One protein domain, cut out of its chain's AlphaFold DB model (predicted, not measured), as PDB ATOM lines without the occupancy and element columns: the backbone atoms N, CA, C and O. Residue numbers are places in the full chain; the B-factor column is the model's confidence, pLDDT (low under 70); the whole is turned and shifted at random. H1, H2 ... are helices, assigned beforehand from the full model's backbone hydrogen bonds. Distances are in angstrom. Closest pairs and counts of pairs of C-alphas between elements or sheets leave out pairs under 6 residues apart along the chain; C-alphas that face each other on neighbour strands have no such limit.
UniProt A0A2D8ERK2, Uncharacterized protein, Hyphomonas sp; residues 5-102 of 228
ATOM      1  N   THR A   5       5.945  14.916 106.188       88.88
ATOM      2  CA  THR A   5       6.838  15.358 107.266       88.88
ATOM      3  C   THR A   5       7.776  16.476 106.815       88.88
ATOM      4  O   THR A   5       8.034  17.398 107.581       88.88
ATOM      5  N   ALA A   6       8.288  16.404 105.585       89.25
ATOM      6  CA  ALA A   6       9.156  17.437 105.029       89.25
ATOM      7  C   ALA A   6       8.377  18.726 104.745       89.25
ATOM      8  O   ALA A   6       8.849  19.785 105.133       89.25
ATOM      9  N   CYS A   7       7.157  18.635 104.200       90.50
ATOM     10  CA  CYS A   7       6.295  19.807 104.015       90.50
ATOM     11  C   CYS A   7       5.976  20.495 105.351       90.50
ATOM     12  O   CYS A   7       6.070  21.710 105.467       90.50
ATOM     13  N   THR A   8       5.668  19.714 106.393       91.44
ATOM     14  CA  THR A   8       5.418  20.263 107.738       91.44
ATOM     15  C   THR A   8       6.649  20.987 108.295       91.44
ATOM     16  O   THR A   8       6.516  22.026 108.935       91.44
ATOM     17  N   LEU A   9       7.851  20.451 108.054       92.19
ATOM     18  CA  LEU A   9       9.103  21.088 108.472       92.19
ATOM     19  C   LEU A   9       9.399  22.368 107.697       92.19
ATOM     20  O   LEU A   9       9.846  23.326 108.315       92.19
ATOM     21  N   GLU A  10       9.139  22.391 106.389       92.62
ATOM     22  CA  GLU A  10       9.252  23.607 105.574       92.62
ATOM     23  C   GLU A  10       8.348  24.701 106.147       92.62
ATOM     24  O   GLU A  10       8.843  25.766 106.503       92.62
ATOM     25  N   SER A  11       7.077  24.391 106.426       92.75
ATOM     26  CA  SER A  11       6.167  25.348 107.068       92.75
ATOM     27  C   SER A  11       6.675  25.834 108.432       92.75
ATOM     28  O   SER A  11       6.541  27.008 108.765       92.75
ATOM     29  N   TRP A  12       7.282  24.960 109.241       93.25
ATOM     30  CA  TRP A  12       7.849  25.362 110.534       93.25
ATOM     31  C   TRP A  12       9.065  26.279 110.390       93.25
ATOM     32  O   TRP A  12       9.252  27.167 111.222       93.25
ATOM     33  N   ILE A  13       9.901  26.047 109.378       93.12
ATOM     34  CA  ILE A  13      11.057  26.891 109.077       93.12
ATOM     35  C   ILE A  13      10.580  28.257 108.580       93.12
ATOM     36  O   ILE A  13      11.054  29.267 109.094       93.12
ATOM     37  N   ASP A  14       9.602  28.295 107.676       93.00
ATOM     38  CA  ASP A  14       9.039  29.537 107.138       93.00
ATOM     39  C   ASP A  14       8.408  30.392 108.242       93.00
ATOM     40  O   ASP A  14       8.738  31.570 108.395       93.00
ATOM     41  N   GLU A  15       7.570  29.789 109.093       92.19
ATOM     42  CA  GLU A  15       7.002  30.459 110.268       92.19
ATOM     43  C   GLU A  15       8.095  31.007 111.198       92.19
ATOM     44  O   GLU A  15       7.981  32.116 111.727       92.19
ATOM     45  N   TYR A  16       9.179  30.249 111.394       92.25
ATOM     46  CA  TYR A  16      10.298  30.673 112.228       92.25
ATOM     47  C   TYR A  16      11.080  31.838 111.599       92.25
ATOM     48  O   TYR A  16      11.465  32.764 112.314       92.25
ATOM     49  N   ILE A  17      11.271  31.847 110.278       91.94
ATOM     50  CA  ILE A  17      11.900  32.958 109.546       91.94
ATOM     51  C   ILE A  17      11.044  34.227 109.653       91.94
ATOM     52  O   ILE A  17      11.570  35.285 110.008       91.94
ATOM     53  N   ILE A  18       9.727  34.128 109.442       91.56
ATOM     54  CA  ILE A  18       8.780  35.250 109.585       91.56
ATOM     55  C   ILE A  18       8.819  35.815 111.011       91.56
ATOM     56  O   ILE A  18       8.825  37.033 111.234       91.56
ATOM     57  N   ALA A  19       8.892  34.936 112.008       89.69
ATOM     58  CA  ALA A  19       8.988  35.357 113.394       89.69
ATOM     59  C   ALA A  19      10.308  36.084 113.701       89.69
ATOM     60  O   ALA A  19      10.317  37.116 114.379       89.69
ATOM     61  N   LEU A  20      11.424  35.602 113.141       89.38
ATOM     62  CA  LEU A  20      12.712  36.287 113.231       89.38
ATOM     63  C   LEU A  20      12.670  37.669 112.571       89.38
ATOM     64  O   LEU A  20      13.233  38.608 113.135       89.38
ATOM     65  N   GLN A  21      12.003  37.833 111.425       88.88
ATOM     66  CA  GLN A  21      11.839  39.137 110.768       88.88
ATOM     67  C   GLN A  21      11.063  40.120 111.659       88.88
ATOM     68  O   GLN A  21      11.559  41.207 111.955       88.88
ATOM     69  N   SER A  22       9.901  39.695 112.159       88.00
ATOM     70  CA  SER A  22       8.973  40.503 112.971       88.00
ATOM     71  C   SER A  22       9.406  40.728 114.428       88.00
ATOM     72  O   SER A  22       8.717  41.429 115.166       88.00
ATOM     73  N   ASN A  23      10.537  40.155 114.861       82.31
ATOM     74  CA  ASN A  23      10.970  40.113 116.266       82.31
ATOM     75  C   ASN A  23       9.901  39.537 117.215       82.31
ATOM     76  O   ASN A  23       9.857  39.888 118.394       82.31
ATOM     77  N   SER A  24       9.036  38.656 116.712       81.44
ATOM     78  CA  SER A  24       8.015  38.017 117.533       81.44
ATOM     79  C   SER A  24       8.617  36.883 118.365       81.44
ATOM     80  O   SER A  24       9.589  36.223 117.984       81.44
ATOM     81  N   ASN A  25       8.041  36.662 119.546       72.50
ATOM     82  CA  ASN A  25       8.452  35.581 120.431       72.50
ATOM     83  C   ASN A  25       7.911  34.251 119.898       72.50
ATOM     84  O   ASN A  25       6.784  33.872 120.213       72.50
ATOM     85  N   ILE A  26       8.720  33.532 119.117       74.69
ATOM     86  CA  ILE A  26       8.410  32.165 118.694       74.69
ATOM     87  C   ILE A  26       9.315  31.152 119.396       74.69
ATOM     88  O   ILE A  26      10.527  31.337 119.535       74.69
ATOM     89  N   THR A  27       8.719  30.050 119.838       77.81
ATOM     90  CA  THR A  27       9.443  28.904 120.387       77.81
ATOM     91  C   THR A  27       9.771  27.923 119.265       77.81
ATOM     92  O   THR A  27       8.943  27.631 118.404       77.81
ATOM     93  N   ARG A  28      11.000  27.391 119.263       85.94
ATOM     94  CA  ARG A  28      11.408  26.359 118.300       85.94
ATOM     95  C   ARG A  28      10.516  25.131 118.475       85.94
ATOM     96  O   ARG A  28      10.510  24.517 119.545       85.94
ATOM     97  N   LYS A  29       9.791  24.755 117.422       87.56
ATOM     98  CA  LYS A  29       8.956  23.552 117.435       87.56
ATOM     99  C   LYS A  29       9.840  22.310 117.558       87.56
ATOM    100  O   LYS A  29      10.897  22.214 116.927       87.56
ATOM    101  N   ASN A  30       9.422  21.368 118.402       88.06
ATOM    102  CA  ASN A  30      10.220  20.194 118.739       88.06
ATOM    103  C   ASN A  30      10.207  19.172 117.590       88.06
ATOM    104  O   ASN A  30       9.175  18.616 117.236       88.06
ATOM    105  N   VAL A  31      11.378  18.889 117.026       90.88
ATOM    106  CA  VAL A  31      11.524  17.986 115.874       90.88
ATOM    107  C   VAL A  31      11.305  16.518 116.267       90.88
ATOM    108  O   VAL A  31      10.763  15.731 115.489       90.88
ATOM    109  N   LYS A  32      11.649  16.132 117.505       89.38
ATOM    110  CA  LYS A  32      11.488  14.749 117.996       89.38
ATOM    111  C   LYS A  32      10.029  14.324 118.064       89.38
ATOM    112  O   LYS A  32       9.709  13.163 117.789       89.38
ATOM    113  N   THR A  33       9.147  15.249 118.446       90.62
ATOM    114  CA  THR A  33       7.712  14.965 118.534       90.62
ATOM    115  C   THR A  33       7.141  14.715 117.143       90.62
ATOM    116  O   THR A  33       6.411  13.742 116.977       90.62
ATOM    117  N   LEU A  34       7.569  15.478 116.131       89.94
ATOM    118  CA  LEU A  34       7.174  15.274 114.735       89.94
ATOM    119  C   LEU A  34       7.642  13.920 114.182       89.94
ATOM    120  O   LEU A  34       6.846  13.168 113.621       89.94
ATOM    121  N   ILE A  35       8.915  13.567 114.398       90.06
ATOM    122  CA  ILE A  35       9.479  12.273 113.971       90.06
ATOM    123  C   ILE A  35       8.671  11.101 114.544       90.06
ATOM    124  O   ILE A  35       8.469  10.077 113.879       90.06
ATOM    125  N   THR A  36       8.232  11.242 115.795       89.19
ATOM    126  CA  THR A  36       7.473  10.214 116.508       89.19
ATOM    127  C   THR A  36       6.018  10.165 116.043       89.19
ATOM    128  O   THR A  36       5.521   9.074 115.762       89.19
ATOM    129  N   ALA A  37       5.364  11.321 115.904       89.69
ATOM    130  CA  ALA A  37       3.975  11.444 115.464       89.69
ATOM    131  C   ALA A  37       3.768  10.866 114.056       89.69
ATOM    132  O   ALA A  37       2.912  10.005 113.864       89.69
ATOM    133  N   ASN A  38       4.637  11.231 113.110       89.75
ATOM    134  CA  ASN A  38       4.526  10.802 111.714       89.75
ATOM    135  C   ASN A  38       5.117   9.407 111.459       89.75
ATOM    136  O   ASN A  38       5.143   8.934 110.325       89.75
ATOM    137  N   ARG A  39       5.619   8.727 112.503       88.56
ATOM    138  CA  ARG A  39       6.230   7.386 112.417       88.56
ATOM    139  C   ARG A  39       7.284   7.283 111.304       88.56
ATOM    140  O   ARG A  39       7.356   6.278 110.591       88.56
ATOM    141  N   VAL A  40       8.127   8.309 111.190       89.88
ATOM    142  CA  VAL A  40       9.081   8.471 110.082       89.88
ATOM    143  C   VAL A  40      10.020   7.267 109.991       89.88
ATOM    144  O   VAL A  40      10.658   6.866 110.976       89.88
ATOM    145  N   LYS A  41      10.134   6.684 108.792       90.62
ATOM    146  CA  LYS A  41      11.015   5.529 108.550       90.62
ATOM    147  C   LYS A  41      12.475   5.983 108.393       90.62
ATOM    148  O   LYS A  41      12.714   7.054 107.849       90.62
ATOM    149  N   PRO A  42      13.488   5.163 108.740       90.56
ATOM    150  CA  PRO A  42      14.896   5.574 108.631       90.56
ATOM    151  C   PRO A  42      15.320   6.033 107.224       90.56
ATOM    152  O   PRO A  42      16.047   7.008 107.071       90.56
ATOM    153  N   ARG A  43      14.824   5.365 106.173       89.69
ATOM    154  CA  ARG A  43      15.107   5.752 104.778       89.69
ATOM    155  C   ARG A  43      14.548   7.132 104.435       89.69
ATOM    156  O   ARG A  43      15.160   7.870 103.675       89.69
ATOM    157  N   GLU A  44      13.370   7.433 104.958       90.62
ATOM    158  CA  GLU A  44      12.696   8.710 104.770       90.62
ATOM    159  C   GLU A  44      13.402   9.805 105.570       90.62
ATOM    160  O   GLU A  44      13.765  10.823 104.995       90.62
ATOM    161  N   ALA A  45      13.730   9.537 106.836       92.19
ATOM    162  CA  ALA A  45      14.507  10.437 107.682       92.19
ATOM    163  C   ALA A  45      15.852  10.827 107.046       92.19
ATOM    164  O   ALA A  45      16.219  11.995 107.075       92.19
ATOM    165  N   LYS A  46      16.548   9.883 106.395       91.88
ATOM    166  CA  LYS A  46      17.791  10.178 105.668       91.88
ATOM    167  C   LYS A  46      17.579  11.175 104.521       91.88
ATOM    168  O   LYS A  46      18.356  12.111 104.390       91.88
ATOM    169  N   LYS A  47      16.519  11.000 103.726       91.94
ATOM    170  CA  LYS A  47      16.186  11.934 102.636       91.94
ATOM    171  C   LYS A  47      15.811  13.318 103.163       91.94
ATOM    172  O   LYS A  47      16.192  14.313 102.566       91.94
ATOM    173  N   ILE A  48      15.076  13.366 104.274       92.44
ATOM    174  CA  ILE A  48      14.697  14.619 104.936       92.44
ATOM    175  C   ILE A  48      15.950  15.343 105.448       92.44
ATOM    176  O   ILE A  48      16.111  16.530 105.188       92.44
ATOM    177  N   ALA A  49      16.870  14.626 106.098       94.06
ATOM    178  CA  ALA A  49      18.143  15.192 106.534       94.06
ATOM    179  C   ALA A  49      18.967  15.738 105.358       94.06
ATOM    180  O   ALA A  49      19.490  16.837 105.461       94.06
ATOM    181  N   GLU A  50      19.063  15.009 104.239       93.19
ATOM    182  CA  GLU A  50      19.775  15.464 103.031       93.19
ATOM    183  C   GLU A  50      19.141  16.711 102.397       93.19
ATOM    184  O   GLU A  50      19.862  17.569 101.895       93.19
ATOM    185  N   HIS A  51      17.811  16.827 102.431       92.38
ATOM    186  CA  HIS A  51      17.094  17.998 101.921       92.38
ATOM    187  C   HIS A  51      17.417  19.253 102.737       92.38
ATOM    188  O   HIS A  51      17.890  20.241 102.182       92.38
ATOM    189  N   PHE A  52      17.256  19.184 104.061       93.94
ATOM    190  CA  PHE A  52      17.531  20.321 104.948       93.94
ATOM    191  C   PHE A  52      19.022  20.585 105.167       93.94
ATOM    192  O   PHE A  52      19.384  21.690 105.565       93.94
ATOM    193  N   GLN A  53      19.893  19.617 104.866       94.75
ATOM    194  CA  GLN A  53      21.337  19.840 104.852       94.75
ATOM    195  C   GLN A  53      21.719  20.930 103.851       94.75
ATOM    196  O   GLN A  53      22.552  21.759 104.182       94.75
ATOM    197  N   ARG A  54      21.087  20.969 102.671       93.00
ATOM    198  CA  ARG A  54      21.387  21.981 101.643       93.00
ATOM    199  C   ARG A  54      21.120  23.392 102.158       93.00
ATOM    200  O   ARG A  54      21.992  24.245 102.089       93.00
ATOM    201  N   LEU A  55      19.952  23.587 102.769       93.19
ATOM    202  CA  LEU A  55      19.583  24.859 103.388       93.19
ATOM    203  C   LEU A  55      20.513  25.215 104.561       93.19
ATOM    204  O   LEU A  55      20.880  26.373 104.740       93.19
ATOM    205  N   LEU A  56      20.915  24.227 105.366       94.81
ATOM    206  CA  LEU A  56      21.884  24.437 106.441       94.81
ATOM    207  C   LEU A  56      23.259  24.851 105.899       94.81
ATOM    208  O   LEU A  56      23.889  25.727 106.489       94.81
ATOM    209  N   ASP A  57      23.721  24.251 104.802       94.44
ATOM    210  CA  ASP A  57      25.005  24.570 104.173       94.44
ATOM    211  C   ASP A  57      24.997  26.000 103.611       94.44
ATOM    212  O   ASP A  57      25.931  26.761 103.871       94.44
ATOM    213  N   GLU A  58      23.908  26.407 102.947       92.94
ATOM    214  CA  GLU A  58      23.700  27.786 102.481       92.94
ATOM    215  C   GLU A  58      23.770  28.784 103.644       92.94
ATOM    216  O   GLU A  58      24.608  29.686 103.645       92.94
ATOM    217  N   VAL A  59      22.960  28.584 104.689       92.94
ATOM    218  CA  VAL A  59      22.946  29.461 105.873       92.94
ATOM    219  C   VAL A  59      24.309  29.478 106.570       92.94
ATOM    220  O   VAL A  59      24.762  30.526 107.029       92.94
ATOM    221  N   THR A  60      24.991  28.334 106.636       93.44
ATOM    222  CA  THR A  60      26.326  28.234 107.235       93.44
ATOM    223  C   THR A  60      27.342  29.051 106.448       93.44
ATOM    224  O   THR A  60      28.107  29.780 107.074       93.44
ATOM    225  N   SER A  61      27.308  29.001 105.111       92.50
ATOM    226  CA  SER A  61      28.209  29.781 104.252       92.50
ATOM    227  C   SER A  61      28.051  31.294 104.448       92.50
ATOM    228  O   SER A  61      29.042  32.028 104.489       92.50
ATOM    229  N   VAL A  62      26.814  31.759 104.665       92.00
ATOM    230  CA  VAL A  62      26.510  33.166 104.968       92.00
ATOM    231  C   VAL A  62      27.040  33.546 106.350       92.00
ATOM    232  O   VAL A  62      27.648  34.599 106.519       92.00
ATOM    233  N   VAL A  63      26.872  32.676 107.351       91.00
ATOM    234  CA  VAL A  63      27.398  32.915 108.706       91.00
ATOM    235  C   VAL A  63      28.929  32.923 108.738       91.00
ATOM    236  O   VAL A  63      29.504  33.710 109.495       91.00
ATOM    237  N   SER A  64      29.593  32.075 107.946       89.19
ATOM    238  CA  SER A  64      31.057  32.028 107.831       89.19
ATOM    239  C   SER A  64      31.644  33.098 106.911       89.19
ATOM    240  O   SER A  64      32.865  33.175 106.804       89.19
ATOM    241  N   ASN A  65      30.806  33.937 106.292       86.38
ATOM    242  CA  ASN A  65      31.212  34.969 105.338       86.38
ATOM    243  C   ASN A  65      31.995  34.403 104.135       86.38
ATOM    244  O   ASN A  65      32.922  35.027 103.627       86.38
ATOM    245  N   THR A  66      31.640  33.184 103.727       88.56
ATOM    246  CA  THR A  66      32.189  32.472 102.560       88.56
ATOM    247  C   THR A  66      31.133  32.270 101.472       88.56
ATOM    248  O   THR A  66      31.348  31.476 100.563       88.56
ATOM    249  N   ALA A  67      29.969  32.900 101.623       86.00
ATOM    250  CA  ALA A  67      28.892  32.882 100.646       86.00
ATOM    251  C   ALA A  67      29.216  33.787  99.452       86.00
ATOM    252  O   ALA A  67      29.888  34.808  99.611       86.00
ATOM    253  N   ASP A  68      28.683  33.425  98.286       89.19
ATOM    254  CA  ASP A  68      28.709  34.265  97.088       89.19
ATOM    255  C   ASP A  68      27.869  35.541  97.303       89.19
ATOM    256  O   ASP A  68      26.960  35.558  98.141       89.19
ATOM    257  N   GLU A  69      28.149  36.604  96.543       89.38
ATOM    258  CA  GLU A  69      27.496  37.918  96.700       89.38
ATOM    259  C   GLU A  69      25.964  37.826  96.594       89.38
ATOM    260  O   GLU A  69      25.262  38.330  97.473       89.38
ATOM    261  N   ASP A  70      25.456  37.081  95.608       90.62
ATOM    262  CA  ASP A  70      24.017  36.854  95.405       90.62
ATOM    263  C   ASP A  70      23.364  36.153  96.609       90.62
ATOM    264  O   ASP A  70      22.249  36.477  97.028       90.62
ATOM    265  N   LEU A  71      24.067  35.180  97.202       88.50
ATOM    266  CA  LEU A  71      23.562  34.427  98.348       88.50
ATOM    267  C   LEU A  71      23.572  35.293  99.613       88.50
ATOM    268  O   LEU A  71      22.631  35.246 100.408       88.50
ATOM    269  N   ALA A  72      24.610  36.111  99.797       89.50
ATOM    270  CA  ALA A  72      24.685  37.060 100.900       89.50
ATOM    271  C   ALA A  72      23.581  38.130 100.810       89.50
ATOM    272  O   ALA A  72      22.935  38.423 101.822       89.50
ATOM    273  N   GLU A  73      23.310  38.663  99.613       91.19
ATOM    274  CA  GLU A  73      22.200  39.590  99.368       91.19
ATOM    275  C   GLU A  73      20.852  38.935  99.694       91.19
ATOM    276  O   GLU A  73      20.042  39.514 100.425       91.19
ATOM    277  N   GLY A  74      20.656  37.686  99.259       90.56
ATOM    278  CA  GLY A  74      19.443  36.912  99.515       90.56
ATOM    279  C   GLY A  74      19.103  36.746 101.000       90.56
ATOM    280  O   GLY A  74      17.927  36.679 101.344       90.56
ATOM    281  N   TRP A  75      20.096  36.746 101.896       91.50
ATOM    282  CA  TRP A  75      19.903  36.634 103.351       91.50
ATOM    283  C   TRP A  75      20.003  37.965 104.113       91.50
ATOM    284  O   TRP A  75      19.774  37.995 105.327       91.50
ATOM    285  N   SER A  76      20.288  39.076 103.425       89.56
ATOM    286  CA  SER A  76      20.528  40.402 104.025       89.56
ATOM    287  C   SER A  76      19.335  40.976 104.807       89.56
ATOM    288  O   SER A  76      19.509  41.820 105.689       89.56
ATOM    289  N   TYR A  77      18.121  40.477 104.554       91.62
ATOM    290  CA  TYR A  77      16.908  40.851 105.283       91.62
ATOM    291  C   TYR A  77      16.900  40.373 106.752       91.62
ATOM    292  O   TYR A  77      16.073  40.826 107.551       91.62
ATOM    293  N   LEU A  78      17.809  39.467 107.140       90.56
ATOM    294  CA  LEU A  78      18.029  39.050 108.527       90.56
ATOM    295  C   LEU A  78      19.367  39.565 109.054       90.56
ATOM    296  O   LEU A  78      20.399  39.512 108.398       90.56
ATOM    297  N   THR A  79      19.383  39.977 110.324       91.25
ATOM    298  CA  THR A  79      20.640  40.321 110.997       91.25
ATOM    299  C   THR A  79      21.491  39.072 111.241       91.25
ATOM    300  O   THR A  79      20.956  37.991 111.500       91.25
ATOM    301  N   SER A  80      22.821  39.215 111.268       88.44
ATOM    302  CA  SER A  80      23.761  38.099 111.503       88.44
ATOM    303  C   SER A  80      23.410  37.256 112.745       88.44
ATOM    304  O   SER A  80      23.480  36.027 112.726       88.44
ATOM    305  N   THR A  81      22.931  37.889 113.823       90.81
ATOM    306  CA  THR A  81      22.456  37.187 115.027       90.81
ATOM    307  C   THR A  81      21.228  36.312 114.760       90.81
ATOM    308  O   THR A  81      21.134  35.209 115.300       90.81
ATOM    309  N   LYS A  82      20.274  36.780 113.945       91.50
ATOM    310  CA  LYS A  82      19.066  36.024 113.577       91.50
ATOM    311  C   LYS A  82      19.406  34.860 112.649       91.50
ATOM    312  O   LYS A  82      18.904  33.762 112.874       91.50
ATOM    313  N   ILE A  83      20.324  35.060 111.705       92.12
ATOM    314  CA  ILE A  83      20.823  33.996 110.821       92.12
ATOM    315  C   ILE A  83      21.488  32.883 111.650       92.12
ATOM    316  O   ILE A  83      21.132  31.717 111.505       92.12
ATOM    317  N   LYS A  84      22.335  33.222 112.634       92.38
ATOM    318  CA  LYS A  84      22.902  32.234 113.580       92.38
ATOM    319  C   LYS A  84      21.832  31.484 114.387       92.38
ATOM    320  O   LYS A  84      21.971  30.295 114.673       92.38
ATOM    321  N   ARG A  85      20.731  32.150 114.760       91.81
ATOM    322  CA  ARG A  85      19.596  31.494 115.441       91.81
ATOM    323  C   ARG A  85      18.837  30.531 114.531       91.81
ATOM    324  O   ARG A  85      18.296  29.556 115.062       91.81
ATOM    325  N   LEU A  86      18.755  30.813 113.231       93.00
ATOM    326  CA  LEU A  86      18.200  29.917 112.213       93.00
ATOM    327  C   LEU A  86      19.120  28.721 111.979       93.00
ATOM    328  O   LEU A  86      18.651  27.590 112.072       93.00
ATOM    329  N   GLN A  87      20.422  28.965 111.810       94.69
ATOM    330  CA  GLN A  87      21.444  27.925 111.678       94.69
ATOM    331  C   GLN A  87      21.325  26.882 112.796       94.69
ATOM    332  O   GLN A  87      21.107  25.710 112.516       94.69
ATOM    333  N   GLY A  88      21.322  27.310 114.064       93.50
ATOM    334  CA  GLY A  88      21.208  26.373 115.187       93.50
ATOM    335  C   GLY A  88      19.880  25.598 115.236       93.50
ATOM    336  O   GLY A  88      19.813  24.518 115.826       93.50
ATOM    337  N   TYR A  89      18.801  26.121 114.639       94.06
ATOM    338  CA  TYR A  89      17.551  25.365 114.514       94.06
ATOM    339  C   TYR A  89      17.638  24.317 113.396       94.06
ATOM    340  O   TYR A  89      17.277  23.162 113.626       94.06
ATOM    341  N   LEU A  90      18.184  24.688 112.237       94.56
ATOM    342  CA  LEU A  90      18.430  23.779 111.116       94.56
ATOM    343  C   LEU A  90      19.403  22.650 111.492       94.56
ATOM    344  O   LEU A  90      19.134  21.495 111.176       94.56
ATOM    345  N   GLU A  91      20.466  22.948 112.243       95.06
ATOM    346  CA  GLU A  91      21.380  21.942 112.808       95.06
ATOM    347  C   GLU A  91      20.630  20.924 113.668       95.06
ATOM    348  O   GLU A  91      20.810  19.717 113.513       95.06
ATOM    349  N   THR A  92      19.730  21.406 114.533       94.50
ATOM    350  CA  THR A  92      18.898  20.533 115.371       94.50
ATOM    351  C   THR A  92      18.002  19.640 114.508       94.50
ATOM    352  O   THR A  92      17.883  18.448 114.779       94.50
ATOM    353  N   ILE A  93      17.380  20.185 113.457       94.25
ATOM    354  CA  ILE A  93      16.533  19.413 112.536       94.25
ATOM    355  C   ILE A  93      17.354  18.306 111.867       94.25
ATOM    356  O   ILE A  93      17.005  17.128 111.958       94.25
ATOM    357  N   VAL A  94      18.459  18.675 111.221       95.19
ATOM    358  CA  VAL A  94      19.315  17.746 110.478       95.19
ATOM    359  C   VAL A  94      19.838  16.634 111.385       95.19
ATOM    360  O   VAL A  94      19.760  15.460 111.012       95.19
ATOM    361  N   GLU A  95      20.332  16.969 112.577       94.81
ATOM    362  CA  GLU A  95      20.919  15.991 113.493       94.81
ATOM    363  C   GLU A  95      19.882  14.972 113.987       94.81
ATOM    364  O   GLU A  95      20.112  13.762 113.935       94.81
ATOM    365  N   GLU A  96      18.685  15.425 114.363       94.00
ATOM    366  CA  GLU A  96      17.608  14.535 114.812       94.00
ATOM    367  C   GLU A  96      17.152  13.568 113.706       94.00
ATOM    368  O   GLU A  96      16.948  12.368 113.945       94.00
ATOM    369  N   PHE A  97      17.061  14.046 112.460       93.38
ATOM    370  CA  PHE A  97      16.750  13.187 111.318       93.38
ATOM    371  C   PHE A  97      17.910  12.253 110.936       93.38
ATOM    372  O   PHE A  97      17.653  11.110 110.544       93.38
ATOM    373  N   ARG A  98      19.176  12.660 111.105       93.12
ATOM    374  CA  ARG A  98      20.354  11.787 110.923       93.12
ATOM    375  C   ARG A  98      20.390  10.656 111.946       93.12
ATOM    376  O   ARG A  98      20.588   9.494 111.570       93.12
ATOM    377  N   ILE A  99      20.130  10.962 113.218       91.31
ATOM    378  CA  ILE A  99      20.028   9.962 114.289       91.31
ATOM    379  C   ILE A  99      18.931   8.953 113.940       91.31
ATOM    380  O   ILE A  99      19.170   7.743 113.942       91.31
ATOM    381  N   LYS A 100      17.743   9.433 113.550       90.25
ATOM    382  CA  LYS A 100      16.629   8.564 113.144       90.25
ATOM    383  C   LYS A 100      16.928   7.747 111.882       90.25
ATOM    384  O   LYS A 100      16.471   6.607 111.762       90.25
ATOM    385  N   GLY A 101      17.668   8.323 110.938       87.06
ATOM    386  CA  GLY A 101      18.083   7.683 109.692       87.06
ATOM    387  C   GLY A 101      19.130   6.583 109.880       87.06
ATOM    388  O   GLY A 101      19.270   5.707 109.020       87.06
ATOM    389  N   THR A 102      19.833   6.577 111.013       87.06
ATOM    390  CA  THR A 102      20.867   5.589 111.317       87.06
ATOM    391  C   THR A 102      20.244   4.253 111.718       87.06
ATOM    392  O   THR A 102      19.627   4.099 112.771       87.06
TER     393      THR A 102
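This is residues 5 to 102 of the 228 residues of an uncharacterized protein of Hyphomonas sp (UniProt A0A2D8ERK2). Long helices H3 and H5 run side by side in opposite directions, and H1 loosely completes a three-helix bundle; short H2 packs on H5 near one end, and short H4 crosses H3's end at the other. The printed part has 98 residues with five named helices, H1 to H5 in order, and no named strand: all helix, compact, radius of gyration of the C-alphas 13.8 A, spans 38 by 29 by 17 A.

H1, residues 5 to 22, starts at C-alpha 5 (6.838, 15.358, 107.266) and spans 25.9 A. H2 is residues 31 to 37. H3, residues 42 to 63, spans 30.1 A, with a kink of 29 degrees near residue 55. H4 is residues 69 to 75. H5, residues 80 to 101, spans 31.0 A to C-alpha 101 (18.083, 7.683, 109.692).

H5, the hub, touches H3 at a shallow tilt of 20 degrees, opposite ways; their closest C-alphas, Pro 42 and Gly 101, are 4.0 A apart. H1, with residues 16 to 20 alone, only just touches H5, with 3 pairs of C-alphas within 8 A, closest Leu 20 and Lys 82, 6.4 A. H2 touches residues 92 to 97 of H5 alone, closest C-alphas Val 31 and Ile 93, 6.2 A. H4 touches residues 58 to 62 of H3 alone, closest C-alphas Val 62 and Ala 72, 5.9 A. Every O i to N i+4 pair is within hydrogen-bond range in H1, H2, H4 and H5; H3 has 16 of 18.

The farthest C-alphas, Arg 39 and Glu 69, are 40.4 A apart. The printed part has no cut and no long link; no printed residue is under 70 in pLDDT.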